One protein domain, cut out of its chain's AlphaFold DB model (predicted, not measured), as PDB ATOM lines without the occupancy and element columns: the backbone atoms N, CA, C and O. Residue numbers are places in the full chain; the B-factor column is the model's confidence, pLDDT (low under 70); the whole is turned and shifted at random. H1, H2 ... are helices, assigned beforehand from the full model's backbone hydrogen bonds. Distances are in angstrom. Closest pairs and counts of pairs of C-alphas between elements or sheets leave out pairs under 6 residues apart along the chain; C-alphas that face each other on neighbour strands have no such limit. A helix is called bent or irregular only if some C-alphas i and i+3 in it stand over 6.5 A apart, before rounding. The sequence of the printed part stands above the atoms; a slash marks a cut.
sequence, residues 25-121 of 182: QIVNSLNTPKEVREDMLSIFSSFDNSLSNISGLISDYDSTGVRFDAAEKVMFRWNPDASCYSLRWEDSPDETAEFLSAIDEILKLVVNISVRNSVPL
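AT A GLANCE: This is residues 25 to 121 of the 182 residues of the protein "Detected protein of confused Function" of Hibiscus syriacus (UniProt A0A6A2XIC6). A long, thin rod is built on one very long helix, H2, which kinks near residue 64; the shorter H4 folds back beside its later part, running the opposite way. Little H1 sits at one end of the rod and little H3 at the other, where residues 79 to 87 stick out as a loop. The printed part has 97 residues with four named helices, H1, H2, H3 and H4 in chain order, and no named strand; the class is all helix. The whole is extended, with a radius of gyration of the C-alphas of 23.2 A and spans of 74 by 24 by 21 A.

IN THESE COORDINATES: H1 is residues 25 to 29, its first C-alpha at (9.216, -41.600, 33.762). H2 is residues 34 to 76, 57.9 A long, from C-alpha 34 at (23.749, -44.564, 35.323). H3 is residues 88 to 91. H4 is residues 93 to 117, 36.1 A long, ending with C-alpha 117 at (20.032, -15.065, 23.602).

HOW THE PARTS SIT: H1 and H2 are close but not clearly touching; their closest C-alphas, of Val 27 and Arg 37, are 6.8 A apart. H2 has a kink of 57 degrees near residue 64, yet is neither bent nor irregular, but only just: C-alphas 63 and 66 are 6.2 A apart. H2 and H4 touch, closest at the C-alphas of Ala 71 and Ala 102, 4.6 A apart, at a shallow tilt of 6 degrees, opposite ways. H3 and H4 are close but not clearly touching, with the C-alphas of Trp 89 and Thr 96 closest at 6.0 A. H1 is apart from H3 and H4, and H2 from H3. Every O i to N i+4 pair is within hydrogen-bond range in H1, 36 of 39 in H2 and 20 of 21 in H4; H3 is too short for such a pair.

THE WHOLE: The C-alphas farthest apart, of Asn 31 and Asp 91, are 74.1 A apart. The printed part has no cut; the link from H2 to H3, 11 residues, is long. Mean pLDDT of the printed part is 71.0, with 41 residues under 70, among them 76 to 91 and 115 to 121.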
ATOM      1  N   GLN A  25       9.856 -40.352  34.174       76.62
ATOM      2  CA  GLN A  25       9.216 -41.600  33.762       76.62
ATOM      3  C   GLN A  25       9.832 -42.180  32.476       76.62
ATOM      4  O   GLN A  25      10.082 -43.384  32.418       76.62
ATOM      5  N   ILE A  26      10.128 -41.347  31.474       80.31
ATOM      6  CA  ILE A  26      10.794 -41.769  30.229       80.31
ATOM      7  C   ILE A  26      12.218 -42.246  30.526       80.31
ATOM      8  O   ILE A  26      12.614 -43.330  30.099       80.31
ATOM      9  N   VAL A  27      12.960 -41.471  31.318       70.88
ATOM     10  CA  VAL A  27      14.339 -41.779  31.714       70.88
ATOM     11  C   VAL A  27      14.417 -43.092  32.500       70.88
ATOM     12  O   VAL A  27      15.305 -43.906  32.247       70.88
ATOM     13  N   ASN A  28      13.466 -43.348  33.402       70.88
ATOM     14  CA  ASN A  28      13.419 -44.585  34.185       70.88
ATOM     15  C   ASN A  28      12.960 -45.804  33.362       70.88
ATOM     16  O   ASN A  28      13.418 -46.915  33.621       70.88
ATOM     17  N   SER A  29      12.085 -45.622  32.366       67.88
ATOM     18  CA  SER A  29      11.574 -46.724  31.537       67.88
ATOM     19  C   SER A  29      12.569 -47.219  30.477       67.88
ATOM     20  O   SER A  29      12.384 -48.314  29.951       67.88
ATOM     21  N   LEU A  30      13.613 -46.445  30.161       62.41
ATOM     22  CA  LEU A  30      14.631 -46.798  29.161       62.41
ATOM     23  C   LEU A  30      15.750 -47.716  29.700       62.41
ATOM     24  O   LEU A  30      16.603 -48.134  28.919       62.41
ATOM     25  N   ASN A  31      15.760 -48.049  31.002       67.38
ATOM     26  CA  ASN A  31      16.781 -48.888  31.661       67.38
ATOM     27  C   ASN A  31      18.228 -48.483  31.294       67.38
ATOM     28  O   ASN A  31      19.091 -49.328  31.042       67.38
ATOM     29  N   THR A  32      18.476 -47.174  31.199       63.69
ATOM     30  CA  THR A  32      19.757 -46.626  30.751       63.69
ATOM     31  C   THR A  32      20.825 -46.757  31.844       63.69
ATOM     32  O   THR A  32      20.525 -46.570  33.030       63.69
ATOM     33  N   PRO A  33      22.087 -47.068  31.482       68.62
ATOM     34  CA  PRO A  33      23.207 -47.070  32.423       68.62
ATOM     35  C   PRO A  33      23.273 -45.746  33.195       68.62
ATOM     36  O   PRO A  33      22.936 -44.697  32.641       68.62
ATOM     37  N   LYS A  34      23.724 -45.766  34.461       67.38
ATOM     38  CA  LYS A  34      23.749 -44.564  35.323       67.38
ATOM     39  C   LYS A  34      24.413 -43.354  34.653       67.38
ATOM     40  O   LYS A  34      23.886 -42.259  34.807       67.38
ATOM     41  N   GLU A  35      25.474 -43.589  33.887       71.19
ATOM     42  CA  GLU A  35      26.226 -42.576  33.137       71.19
ATOM     43  C   GLU A  35      25.404 -41.973  31.985       71.19
ATOM     44  O   GLU A  35      25.318 -40.758  31.854       71.19
ATOM     45  N   VAL A  36      24.709 -42.804  31.198       73.81
ATOM     46  CA  VAL A  36      23.849 -42.356  30.081       73.81
ATOM     47  C   VAL A  36      22.655 -41.548  30.593       73.81
ATOM     48  O   VAL A  36      22.232 -40.578  29.970       73.81
ATOM     49  N   ARG A  37      22.117 -41.924  31.758       80.75
ATOM     50  CA  ARG A  37      21.031 -41.201  32.428       80.75
ATOM     51  C   ARG A  37      21.459 -39.808  32.890       80.75
ATOM     52  O   ARG A  37      20.678 -38.871  32.772       80.75
ATOM     53  N   GLU A  38      22.664 -39.668  33.434       78.25
ATOM     54  CA  GLU A  38      23.208 -38.378  33.880       78.25
ATOM     55  C   GLU A  38      23.474 -37.442  32.701       78.25
ATOM     56  O   GLU A  38      23.129 -36.263  32.770       78.25
ATOM     57  N   ASP A  39      23.969 -37.985  31.589       81.06
ATOM     58  CA  ASP A  39      24.158 -37.231  30.349       81.06
ATOM     59  C   ASP A  39      22.817 -36.770  29.756       81.06
ATOM     60  O   ASP A  39      22.649 -35.594  29.438       81.06
ATOM     61  N   MET A  40      21.807 -37.649  29.708       79.38
ATOM     62  CA  MET A  40      20.446 -37.279  29.296       79.38
ATOM     63  C   MET A  40      19.855 -36.176  30.184       79.38
ATOM     64  O   MET A  40      19.284 -35.218  29.671       79.38
ATOM     65  N   LEU A  41      20.024 -36.263  31.507       79.38
ATOM     66  CA  LEU A  41      19.565 -35.228  32.442       79.38
ATOM     67  C   LEU A  41      20.328 -33.906  32.274       79.38
ATOM     68  O   LEU A  41      19.719 -32.841  32.370       79.38
ATOM     69  N   SER A  42      21.630 -33.950  31.971       79.06
ATOM     70  CA  SER A  42      22.420 -32.755  31.652       79.06
ATOM     71  C   SER A  42      21.955 -32.104  30.348       79.06
ATOM     72  O   SER A  42      21.879 -30.880  30.265       79.06
ATOM     73  N   ILE A  43      21.607 -32.911  29.344       83.88
ATOM     74  CA  ILE A  43      21.028 -32.440  28.085       83.88
ATOM     75  C   ILE A  43      19.672 -31.774  28.353       83.88
ATOM     76  O   ILE A  43      19.461 -30.637  27.935       83.88
ATOM     77  N   PHE A  44      18.785 -32.409  29.125       77.50
ATOM     78  CA  PHE A  44      17.489 -31.824  29.484       77.50
ATOM     79  C   PHE A  44      17.629 -30.529  30.290       77.50
ATOM     80  O   PHE A  44      16.927 -29.566  30.005       77.50
ATOM     81  N   SER A  45      18.586 -30.453  31.214       73.50
ATOM     82  CA  SER A  45      18.870 -29.221  31.959       73.50
ATOM     83  C   SER A  45      19.433 -28.106  31.065       73.50
ATOM     84  O   SER A  45      19.108 -26.936  31.257       73.50
ATOM     85  N   SER A  46      20.229 -28.442  30.043       75.81
ATOM     86  CA  SER A  46      20.710 -27.456  29.062       75.81
ATOM     87  C   SER A  46      19.581 -26.901  28.181       75.81
ATOM     88  O   SER A  46      19.569 -25.709  27.854       75.81
ATOM     89  N   PHE A  47      18.580 -27.730  27.867       79.69
ATOM     90  CA  PHE A  47      17.370 -27.281  27.188       79.69
ATOM     91  C   PHE A  47      16.502 -26.422  28.106       79.69
ATOM     92  O   PHE A  47      16.059 -25.364  27.686       79.69
ATOM     93  N   ASP A  48      16.336 -26.800  29.369       69.75
ATOM     94  CA  ASP A  48      15.532 -26.047  30.338       69.75
ATOM     95  C   ASP A  48      16.078 -24.623  30.585       69.75
ATOM     96  O   ASP A  48      15.325 -23.647  30.596       69.75
ATOM     97  N   ASN A  49      17.407 -24.474  30.641       74.62
ATOM     98  CA  ASN A  49      18.069 -23.170  30.761       74.62
ATOM     99  C   ASN A  49      17.909 -22.294  29.507       74.62
ATOM    100  O   ASN A  49      17.705 -21.084  29.616       74.62
ATOM    101  N   SER A  50      17.987 -22.882  28.307       73.19
ATOM    102  CA  SER A  50      17.795 -22.128  27.057       73.19
ATOM    103  C   SER A  50      16.321 -21.779  26.812       73.19
ATOM    104  O   SER A  50      16.018 -20.669  26.379       73.19
ATOM    105  N   LEU A  51      15.394 -22.670  27.178       71.25
ATOM    106  CA  LEU A  51      13.949 -22.452  27.090       71.25
ATOM    107  C   LEU A  51      13.442 -21.446  28.124       71.25
ATOM    108  O   LEU A  51      12.572 -20.644  27.791       71.25
ATOM    109  N   SER A  52      14.007 -21.416  29.332       67.88
ATOM    110  CA  SER A  52      13.676 -20.393  30.331       67.88
ATOM    111  C   SER A  52      14.042 -18.982  29.856       67.88
ATOM    112  O   SER A  52      13.259 -18.050  30.045       67.88
ATOM    113  N   ASN A  53      15.166 -18.817  29.145       71.56
ATOM    114  CA  ASN A  53      15.528 -17.531  28.535       71.56
ATOM    115  C   ASN A  53      14.571 -17.117  27.406       71.56
ATOM    116  O   ASN A  53      14.253 -15.934  27.275       71.56
ATOM    117  N   ILE A  54      14.085 -18.076  26.613       72.25
ATOM    118  CA  ILE A  54      13.125 -17.820  25.528       72.25
ATOM    119  C   ILE A  54      11.723 -17.531  26.091       72.25
ATOM    120  O   ILE A  54      11.055 -16.602  25.647       72.25
ATOM    121  N   SER A  55      11.281 -18.271  27.108       71.38
ATOM    122  CA  SER A  55       9.991 -18.075  27.786       71.38
ATOM    123  C   SER A  55       9.910 -16.706  28.479       71.38
ATOM    124  O   SER A  55       8.915 -15.983  28.351       71.38
ATOM    125  N   GLY A  56      11.004 -16.272  29.117       68.44
ATOM    126  CA  GLY A  56      11.132 -14.917  29.664       68.44
ATOM    127  C   GLY A  56      11.043 -13.817  28.597       68.44
ATOM    128  O   GLY A  56      10.562 -12.723  28.870       68.44
ATOM    129  N   LEU A  57      11.446 -14.113  27.360       67.44
ATOM    130  CA  LEU A  57      11.354 -13.186  26.234       67.44
ATOM    131  C   LEU A  57       9.930 -13.071  25.682       67.44
ATOM    132  O   LEU A  57       9.503 -11.978  25.324       67.44
ATOM    133  N   ILE A  58       9.195 -14.184  25.642       71.38
ATOM    134  CA  ILE A  58       7.803 -14.242  25.176       71.38
ATOM    135  C   ILE A  58       6.872 -13.562  26.185       71.38
ATOM    136  O   ILE A  58       6.001 -12.794  25.803       71.38
ATOM    137  N   SER A  59       7.074 -13.762  27.486       71.00
ATOM    138  CA  SER A  59       6.283 -13.036  28.491       71.00
ATOM    139  C   SER A  59       6.518 -11.516  28.456       71.00
ATOM    140  O   SER A  59       5.572 -10.747  28.619       71.00
ATOM    141  N   ASP A  60       7.747 -11.071  28.168       67.44
ATOM    142  CA  ASP A  60       8.057  -9.655  27.923       67.44
ATOM    143  C   ASP A  60       7.426  -9.137  26.622       67.44
ATOM    144  O   ASP A  60       6.980  -7.990  26.572       67.44
ATOM    145  N   TYR A  61       7.362  -9.980  25.582       63.53
ATOM    146  CA  TYR A  61       6.803  -9.645  24.270       63.53
ATOM    147  C   TYR A  61       5.350  -9.162  24.348       63.53
ATOM    148  O   TYR A  61       5.016  -8.220  23.641       63.53
ATOM    149  N   ASP A  62       4.505  -9.712  25.223       66.81
ATOM    150  CA  ASP A  62       3.118  -9.235  25.368       66.81
ATOM    151  C   ASP A  62       3.060  -7.781  25.878       66.81
ATOM    152  O   ASP A  62       2.157  -7.018  25.529       66.81
ATOM    153  N   SER A  63       4.049  -7.356  26.673       64.12
ATOM    154  CA  SER A  63       4.159  -5.978  27.165       64.12
ATOM    155  C   SER A  63       4.890  -5.056  26.181       64.12
ATOM    156  O   SER A  63       4.505  -3.897  25.998       64.12
ATOM    157  N   THR A  64       5.941  -5.552  25.524       62.75
ATOM    158  CA  THR A  64       6.745  -4.776  24.567       62.75
ATOM    159  C   THR A  64       6.148  -4.741  23.165       62.75
ATOM    160  O   THR A  64       6.448  -3.823  22.412       62.75
ATOM    161  N   GLY A  65       5.285  -5.691  22.814       65.62
ATOM    162  CA  GLY A  65       4.616  -5.795  21.517       65.62
ATOM    163  C   GLY A  65       3.689  -4.614  21.252       65.62
ATOM    164  O   GLY A  65       3.660  -4.101  20.142       65.62
ATOM    165  N   VAL A  66       3.039  -4.085  22.295       66.69
ATOM    166  CA  VAL A  66       2.239  -2.849  22.210       66.69
ATOM    167  C   VAL A  66       3.112  -1.622  21.911       66.69
ATOM    168  O   VAL A  66       2.693  -0.720  21.192       66.69
ATOM    169  N   ARG A  67       4.340  -1.578  22.447       66.00
ATOM    170  CA  ARG A  67       5.290  -0.474  22.203       66.00
ATOM    171  C   ARG A  67       5.931  -0.581  20.825       66.00
ATOM    172  O   ARG A  67       6.099   0.422  20.147       66.00
ATOM    173  N   PHE A  68       6.224  -1.806  20.399       74.00
ATOM    174  CA  PHE A  68       6.737  -2.088  19.068       74.00
ATOM    175  C   PHE A  68       5.714  -1.738  17.980       74.00
ATOM    176  O   PHE A  68       6.084  -1.064  17.032       74.00
ATOM    177  N   ASP A  69       4.433  -2.081  18.155       75.62
ATOM    178  CA  ASP A  69       3.341  -1.693  17.241       75.62
ATOM    179  C   ASP A  69       3.171  -0.161  17.160       75.62
ATOM    180  O   ASP A  69       3.039   0.421  16.079       75.62
ATOM    181  N   ALA A  70       3.266   0.533  18.302       76.00
ATOM    182  CA  ALA A  70       3.237   1.994  18.344       76.00
ATOM    183  C   ALA A  70       4.435   2.626  17.606       76.00
ATOM    184  O   ALA A  70       4.247   3.563  16.825       76.00
ATOM    185  N   ALA A  71       5.646   2.099  17.811       74.00
ATOM    186  CA  ALA A  71       6.864   2.551  17.144       74.00
ATOM    187  C   ALA A  71       6.862   2.225  15.638       74.00
ATOM    188  O   ALA A  71       7.218   3.072  14.819       74.00
ATOM    189  N   GLU A  72       6.383   1.040  15.256       72.06
ATOM    190  CA  GLU A  72       6.204   0.601  13.872       72.06
ATOM    191  C   GLU A  72       5.271   1.554  13.123       72.06
ATOM    192  O   GLU A  72       5.592   2.020  12.030       72.06
ATOM    193  N   LYS A  73       4.158   1.952  13.743       77.00
ATOM    194  CA  LYS A  73       3.220   2.916  13.163       77.00
ATOM    195  C   LYS A  73       3.840   4.299  12.935       77.00
ATOM    196  O   LYS A  73       3.522   4.949  11.938       77.00
ATOM    197  N   VAL A  74       4.721   4.760  13.828       71.94
ATOM    198  CA  VAL A  74       5.468   6.023  13.657       71.94
ATOM    199  C   VAL A  74       6.505   5.891  12.539       71.94
ATOM    200  O   VAL A  74       6.635   6.790  11.709       71.94
ATOM    201  N   MET A  75       7.180   4.745  12.456       71.00
ATOM    202  CA  MET A  75       8.199   4.469  11.447       71.00
ATOM    203  C   MET A  75       7.597   4.309  10.038       71.00
ATOM    204  O   MET A  75       8.105   4.895   9.087       71.00
ATOM    205  N   PHE A  76       6.465   3.615   9.889       66.06
ATOM    206  CA  PHE A  76       5.737   3.522   8.617       66.06
ATOM    207  C   PHE A  76       5.071   4.843   8.216       66.06
ATOM    208  O   PHE A  76       4.904   5.113   7.030       66.06
ATOM    209  N   ARG A  77       4.735   5.725   9.165       66.38
ATOM    210  CA  ARG A  77       4.307   7.104   8.853       66.38
ATOM    211  C   ARG A  77       5.447   7.951   8.267       66.38
ATOM    212  O   ARG A  77       5.198   8.999   7.668       66.38
ATOM    213  N   TRP A  78       6.692   7.500   8.406       64.88
ATOM    214  CA  TRP A  78       7.863   8.065   7.737       64.88
ATOM    215  C   TRP A  78       8.054   7.548   6.294       64.88
ATOM    216  O   TRP A  78       9.086   7.814   5.688       64.88
ATOM    217  N   ASN A  79       7.073   6.826   5.725       59.50
ATOM    218  CA  ASN A  79       7.213   6.194   4.412       59.50
ATOM    219  C   ASN A  79       7.674   7.187   3.299       59.50
ATOM    220  O   ASN A  79       7.001   8.204   3.103       59.50
ATOM    221  N   PRO A  80       8.782   6.892   2.577       55.91
ATOM    222  CA  PRO A  80       9.411   7.636   1.471       55.91
ATOM    223  C   PRO A  80       8.595   8.371   0.413       55.91
ATOM    224  O   PRO A  80       9.152   9.200  -0.304       55.91
ATOM    225  N   ASP A  81       7.337   7.998   0.206       56.31
ATOM    226  CA  ASP A  81       6.665   8.245  -1.075       56.31
ATOM    227  C   ASP A  81       6.251   9.718  -1.264       56.31
ATOM    228  O   ASP A  81       5.806  10.122  -2.340       56.31
ATOM    229  N   ALA A  82       6.415  10.542  -0.227       58.75
ATOM    230  CA  ALA A  82       6.299  11.989  -0.312       58.75
ATOM    231  C   ALA A  82       7.631  12.576  -0.807       58.75
ATOM    232  O   ALA A  82       8.655  12.463  -0.141       58.75
ATOM    233  N   SER A  83       7.604  13.227  -1.970       56.19
ATOM    234  CA  SER A  83       8.752  13.703  -2.759       56.19
ATOM    235  C   SER A  83       9.669  14.769  -2.115       56.19
ATOM    236  O   SER A  83      10.229  15.593  -2.836       56.19
ATOM    237  N   CYS A  84       9.849  14.799  -0.794       52.00
ATOM    238  CA  CYS A  84      10.599  15.828  -0.071       52.00
ATOM    239  C   CYS A  84      11.393  15.228   1.098       52.00
ATOM    240  O   CYS A  84      11.121  15.491   2.268       52.00
ATOM    241  N   TYR A  85      12.431  14.459   0.785       53.53
ATOM    242  CA  TYR A  85      13.351  13.910   1.787       53.53
ATOM    243  C   TYR A  85      14.196  14.958   2.532       53.53
ATOM    244  O   TYR A  85      14.833  14.623   3.527       53.53
ATOM    245  N   SER A  86      14.198  16.216   2.082       53.16
ATOM    246  CA  SER A  86      15.101  17.244   2.610       53.16
ATOM    247  C   SER A  86      14.469  18.240   3.593       53.16
ATOM    248  O   SER A  86      15.218  19.035   4.145       53.16
ATOM    249  N   LEU A  87      13.147  18.232   3.827       54.09
ATOM    250  CA  LEU A  87      12.474  19.297   4.608       54.09
ATOM    251  C   LEU A  87      11.725  18.820   5.864       54.09
ATOM    252  O   LEU A  87      11.640  19.569   6.830       54.09
ATOM    253  N   ARG A  88      11.286  17.554   5.948       53.34
ATOM    254  CA  ARG A  88      10.489  17.092   7.107       53.34
ATOM    255  C   ARG A  88      11.246  17.120   8.445       53.34
ATOM    256  O   ARG A  88      10.633  17.360   9.482       53.34
ATOM    257  N   TRP A  89      12.566  16.911   8.422       63.41
ATOM    258  CA  TRP A  89      13.430  17.007   9.608       63.41
ATOM    259  C   TRP A  89      13.562  18.451  10.136       63.41
ATOM    260  O   TRP A  89      13.839  18.635  11.320       63.41
ATOM    261  N   GLU A  90      13.364  19.462   9.278       56.66
ATOM    262  CA  GLU A  90      13.428  20.890   9.635       56.66
ATOM    263  C   GLU A  90      12.040  21.512   9.879       56.66
ATOM    264  O   GLU A  90      11.933  22.479  10.634       56.66
ATOM    265  N   ASP A  91      10.974  20.941   9.305       61.09
ATOM    266  CA  ASP A  91       9.602  21.456   9.415       61.09
ATOM    267  C   ASP A  91       8.977  21.236  10.803       61.09
ATOM    268  O   ASP A  91       8.180  22.058  11.264       61.09
ATOM    269  N   SER A  92       9.318  20.137  11.492       70.94
ATOM    270  CA  SER A  92       8.858  19.909  12.867       70.94
ATOM    271  C   SER A  92       9.870  19.117  13.715       70.94
ATOM    272  O   SER A  92      10.008  17.894  13.576       70.94
ATOM    273  N   PRO A  93      10.587  19.788  14.639       75.31
ATOM    274  CA  PRO A  93      11.520  19.109  15.536       75.31
ATOM    275  C   PRO A  93      10.806  18.137  16.487       75.31
ATOM    276  O   PRO A  93      11.389  17.126  16.872       75.31
ATOM    277  N   ASP A  94       9.537  18.396  16.813       75.81
ATOM    278  CA  ASP A  94       8.727  17.530  17.676       75.81
ATOM    279  C   ASP A  94       8.413  16.174  17.011       75.81
ATOM    280  O   ASP A  94       8.567  15.130  17.641       75.81
ATOM    281  N   GLU A  95       8.064  16.151  15.718       75.19
ATOM    282  CA  GLU A  95       7.811  14.894  14.989       75.19
ATOM    283  C   GLU A  95       9.102  14.087  14.792       75.19
ATOM    284  O   GLU A  95       9.112  12.857  14.886       75.19
ATOM    285  N   THR A  96      10.215  14.789  14.577       81.25
ATOM    286  CA  THR A  96      11.550  14.187  14.519       81.25
ATOM    287  C   THR A  96      11.928  13.544  15.854       81.25
ATOM    288  O   THR A  96      12.467  12.438  15.877       81.25
ATOM    289  N   ALA A  97      11.621  14.200  16.977       82.50
ATOM    290  CA  ALA A  97      11.863  13.649  18.305       82.50
ATOM    291  C   ALA A  97      11.029  12.383  18.562       82.50
ATOM    292  O   ALA A  97      11.562  11.407  19.087       82.50
ATOM    293  N   GLU A  98       9.759  12.352  18.140       82.56
ATOM    294  CA  GLU A  98       8.914  11.151  18.219       82.56
ATOM    295  C   GLU A  98       9.474   9.989  17.382       82.56
ATOM    296  O   GLU A  98       9.507   8.850  17.848       82.56
ATOM    297  N   PHE A  99       9.965  10.264  16.170       81.50
ATOM    298  CA  PHE A  99      10.591   9.259  15.308       81.50
ATOM    299  C   PHE A  99      11.890   8.700  15.909       81.50
ATOM    300  O   PHE A  99      12.078   7.484  15.961       81.50
ATOM    301  N   LEU A 100      12.774   9.568  16.411       88.12
ATOM    302  CA  LEU A 100      14.008   9.142  17.078       88.12
ATOM    303  C   LEU A 100      13.716   8.372  18.373       88.12
ATOM    304  O   LEU A 100      14.405   7.399  18.669       88.12
ATOM    305  N   SER A 101      12.665   8.755  19.106       86.50
ATOM    306  CA  SER A 101      12.183   8.010  20.272       86.50
ATOM    307  C   SER A 101      11.683   6.616  19.884       86.50
ATOM    308  O   SER A 101      12.016   5.643  20.553       86.50
ATOM    309  N   ALA A 102      10.939   6.488  18.782       86.12
ATOM    310  CA  ALA A 102      10.492   5.194  18.267       86.12
ATOM    311  C   ALA A 102      11.677   4.293  17.862       86.12
ATOM    312  O   ALA A 102      11.669   3.094  18.148       86.12
ATOM    313  N   ILE A 103      12.728   4.863  17.257       88.56
ATOM    314  CA  ILE A 103      13.972   4.136  16.954       88.56
ATOM    315  C   ILE A 103      14.670   3.668  18.236       88.56
ATOM    316  O   ILE A 103      15.095   2.514  18.292       88.56
ATOM    317  N   ASP A 104      14.792   4.526  19.253       89.06
ATOM    318  CA  ASP A 104      15.423   4.162  20.529       89.06
ATOM    319  C   ASP A 104      14.664   3.022  21.228       89.06
ATOM    320  O   ASP A 104      15.272   2.071  21.721       89.06
ATOM    321  N   GLU A 105      13.328   3.049  21.190       86.62
ATOM    322  CA  GLU A 105      12.489   1.974  21.727       86.62
ATOM    323  C   GLU A 105      12.710   0.636  21.008       86.62
ATOM    324  O   GLU A 105      12.872  -0.399  21.668       86.62
ATOM    325  N   ILE A 106      12.784   0.642  19.672       86.50
ATOM    326  CA  ILE A 106      13.076  -0.559  18.875       86.50
ATOM    327  C   ILE A 106      14.498  -1.057  19.152       86.50
ATOM    328  O   ILE A 106      14.706  -2.252  19.376       86.50
ATOM    329  N   LEU A 107      15.485  -0.160  19.185       87.44
ATOM    330  CA  LEU A 107      16.880  -0.512  19.439       87.44
ATOM    331  C   LEU A 107      17.046  -1.143  20.827       87.44
ATOM    332  O   LEU A 107      17.682  -2.189  20.970       87.44
ATOM    333  N   LYS A 108      16.416  -0.555  21.845       84.06
ATOM    334  CA  LYS A 108      16.391  -1.079  23.212       84.06
ATOM    335  C   LYS A 108      15.756  -2.466  23.283       84.06
ATOM    336  O   LYS A 108      16.256  -3.325  24.012       84.06
ATOM    337  N   LEU A 109      14.693  -2.705  22.514       80.25
ATOM    338  CA  LEU A 109      14.052  -4.015  22.426       80.25
ATOM    339  C   LEU A 109      14.986  -5.058  21.793       80.25
ATOM    340  O   LEU A 109      15.186  -6.129  22.364       80.25
ATOM    341  N   VAL A 110      15.615  -4.730  20.662       82.81
ATOM    342  CA  VAL A 110      16.539  -5.625  19.941       82.81
ATOM    343  C   VAL A 110      17.767  -5.974  20.787       82.81
ATOM    344  O   VAL A 110      18.169  -7.138  20.853       82.81
ATOM    345  N   VAL A 111      18.338  -5.000  21.499       81.88
ATOM    346  CA  VAL A 111      19.473  -5.231  22.408       81.88
ATOM    347  C   VAL A 111      19.079  -6.161  23.558       81.88
ATOM    348  O   VAL A 111      19.812  -7.103  23.864       81.88
ATOM    349  N   ASN A 112      17.901  -5.965  24.158       74.12
ATOM    350  CA  ASN A 112      17.415  -6.824  25.242       74.12
ATOM    351  C   ASN A 112      17.136  -8.269  24.775       74.12
ATOM    352  O   ASN A 112      17.254  -9.219  25.548       74.12
ATOM    353  N   ILE A 113      16.786  -8.460  23.502       74.00
ATOM    354  CA  ILE A 113      16.648  -9.791  22.895       74.00
ATOM    355  C   ILE A 113      18.027 -10.437  22.686       74.00
ATOM    356  O   ILE A 113      18.218 -11.608  23.009       74.00
ATOM    357  N   SER A 114      19.012  -9.673  22.208       70.00
ATOM    358  CA  SER A 114      20.362 -10.173  21.918       70.00
ATOM    359  C   SER A 114      21.128 -10.608  23.175       70.00
ATOM    360  O   SER A 114      21.692 -11.702  23.203       70.00
ATOM    361  N   VAL A 115      21.081  -9.812  24.248       65.94
ATOM    362  CA  VAL A 115      21.768 -10.108  25.524       65.94
ATOM    363  C   VAL A 115      21.194 -11.350  26.214       65.94
ATOM    364  O   VAL A 115      21.920 -12.097  26.863       65.94
ATOM    365  N   ARG A 116      19.893 -11.613  26.052       61.47
ATOM    366  CA  ARG A 116      19.238 -12.805  26.612       61.47
ATOM    367  C   ARG A 116      19.401 -14.047  25.737       61.47
ATOM    368  O   ARG A 116      19.182 -15.149  26.212       61.47
ATOM    369  N   ASN A 117      19.804 -13.914  24.478       59.84
ATOM    370  CA  ASN A 117      20.032 -15.065  23.602       59.84
ATOM    371  C   ASN A 117      21.509 -15.496  23.534       59.84
ATOM    372  O   ASN A 117      21.832 -16.503  22.905       59.84
ATOM    373  N   SER A 118      22.431 -14.765  24.174       55.91
ATOM    374  CA  SER A 118      23.827 -15.189  24.249       55.91
ATOM    375  C   SER A 118      23.962 -16.375  25.206       55.91
ATOM    376  O   SER A 118      24.119 -16.210  26.416       55.91
ATOM    377  N   VAL A 119      23.898 -17.587  24.653       57.81
ATOM    378  CA  VAL A 119      24.374 -18.806  25.312       57.81
ATOM    379  C   VAL A 119      25.833 -18.562  25.717       57.81
ATOM    380  O   VAL A 119      26.643 -18.257  24.835       57.81
ATOM    381  N   PRO A 120      26.216 -18.679  27.005       52.97
ATOM    382  CA  PRO A 120      27.623 -18.754  27.350       52.97
ATOM    383  C   PRO A 120      28.120 -20.073  26.765       52.97
ATOM    384  O   PRO A 120      27.849 -21.152  27.290       52.97
ATOM    385  N   LEU A 121      28.772 -19.992  25.609       51.94
ATOM    386  CA  LEU A 121      29.488 -21.117  25.036       51.94
ATOM    387  C   LEU A 121      30.618 -21.428  26.017       51.94
ATOM    388  O   LEU A 121      31.659 -20.776  25.994       51.94
TER     389      LEU A 121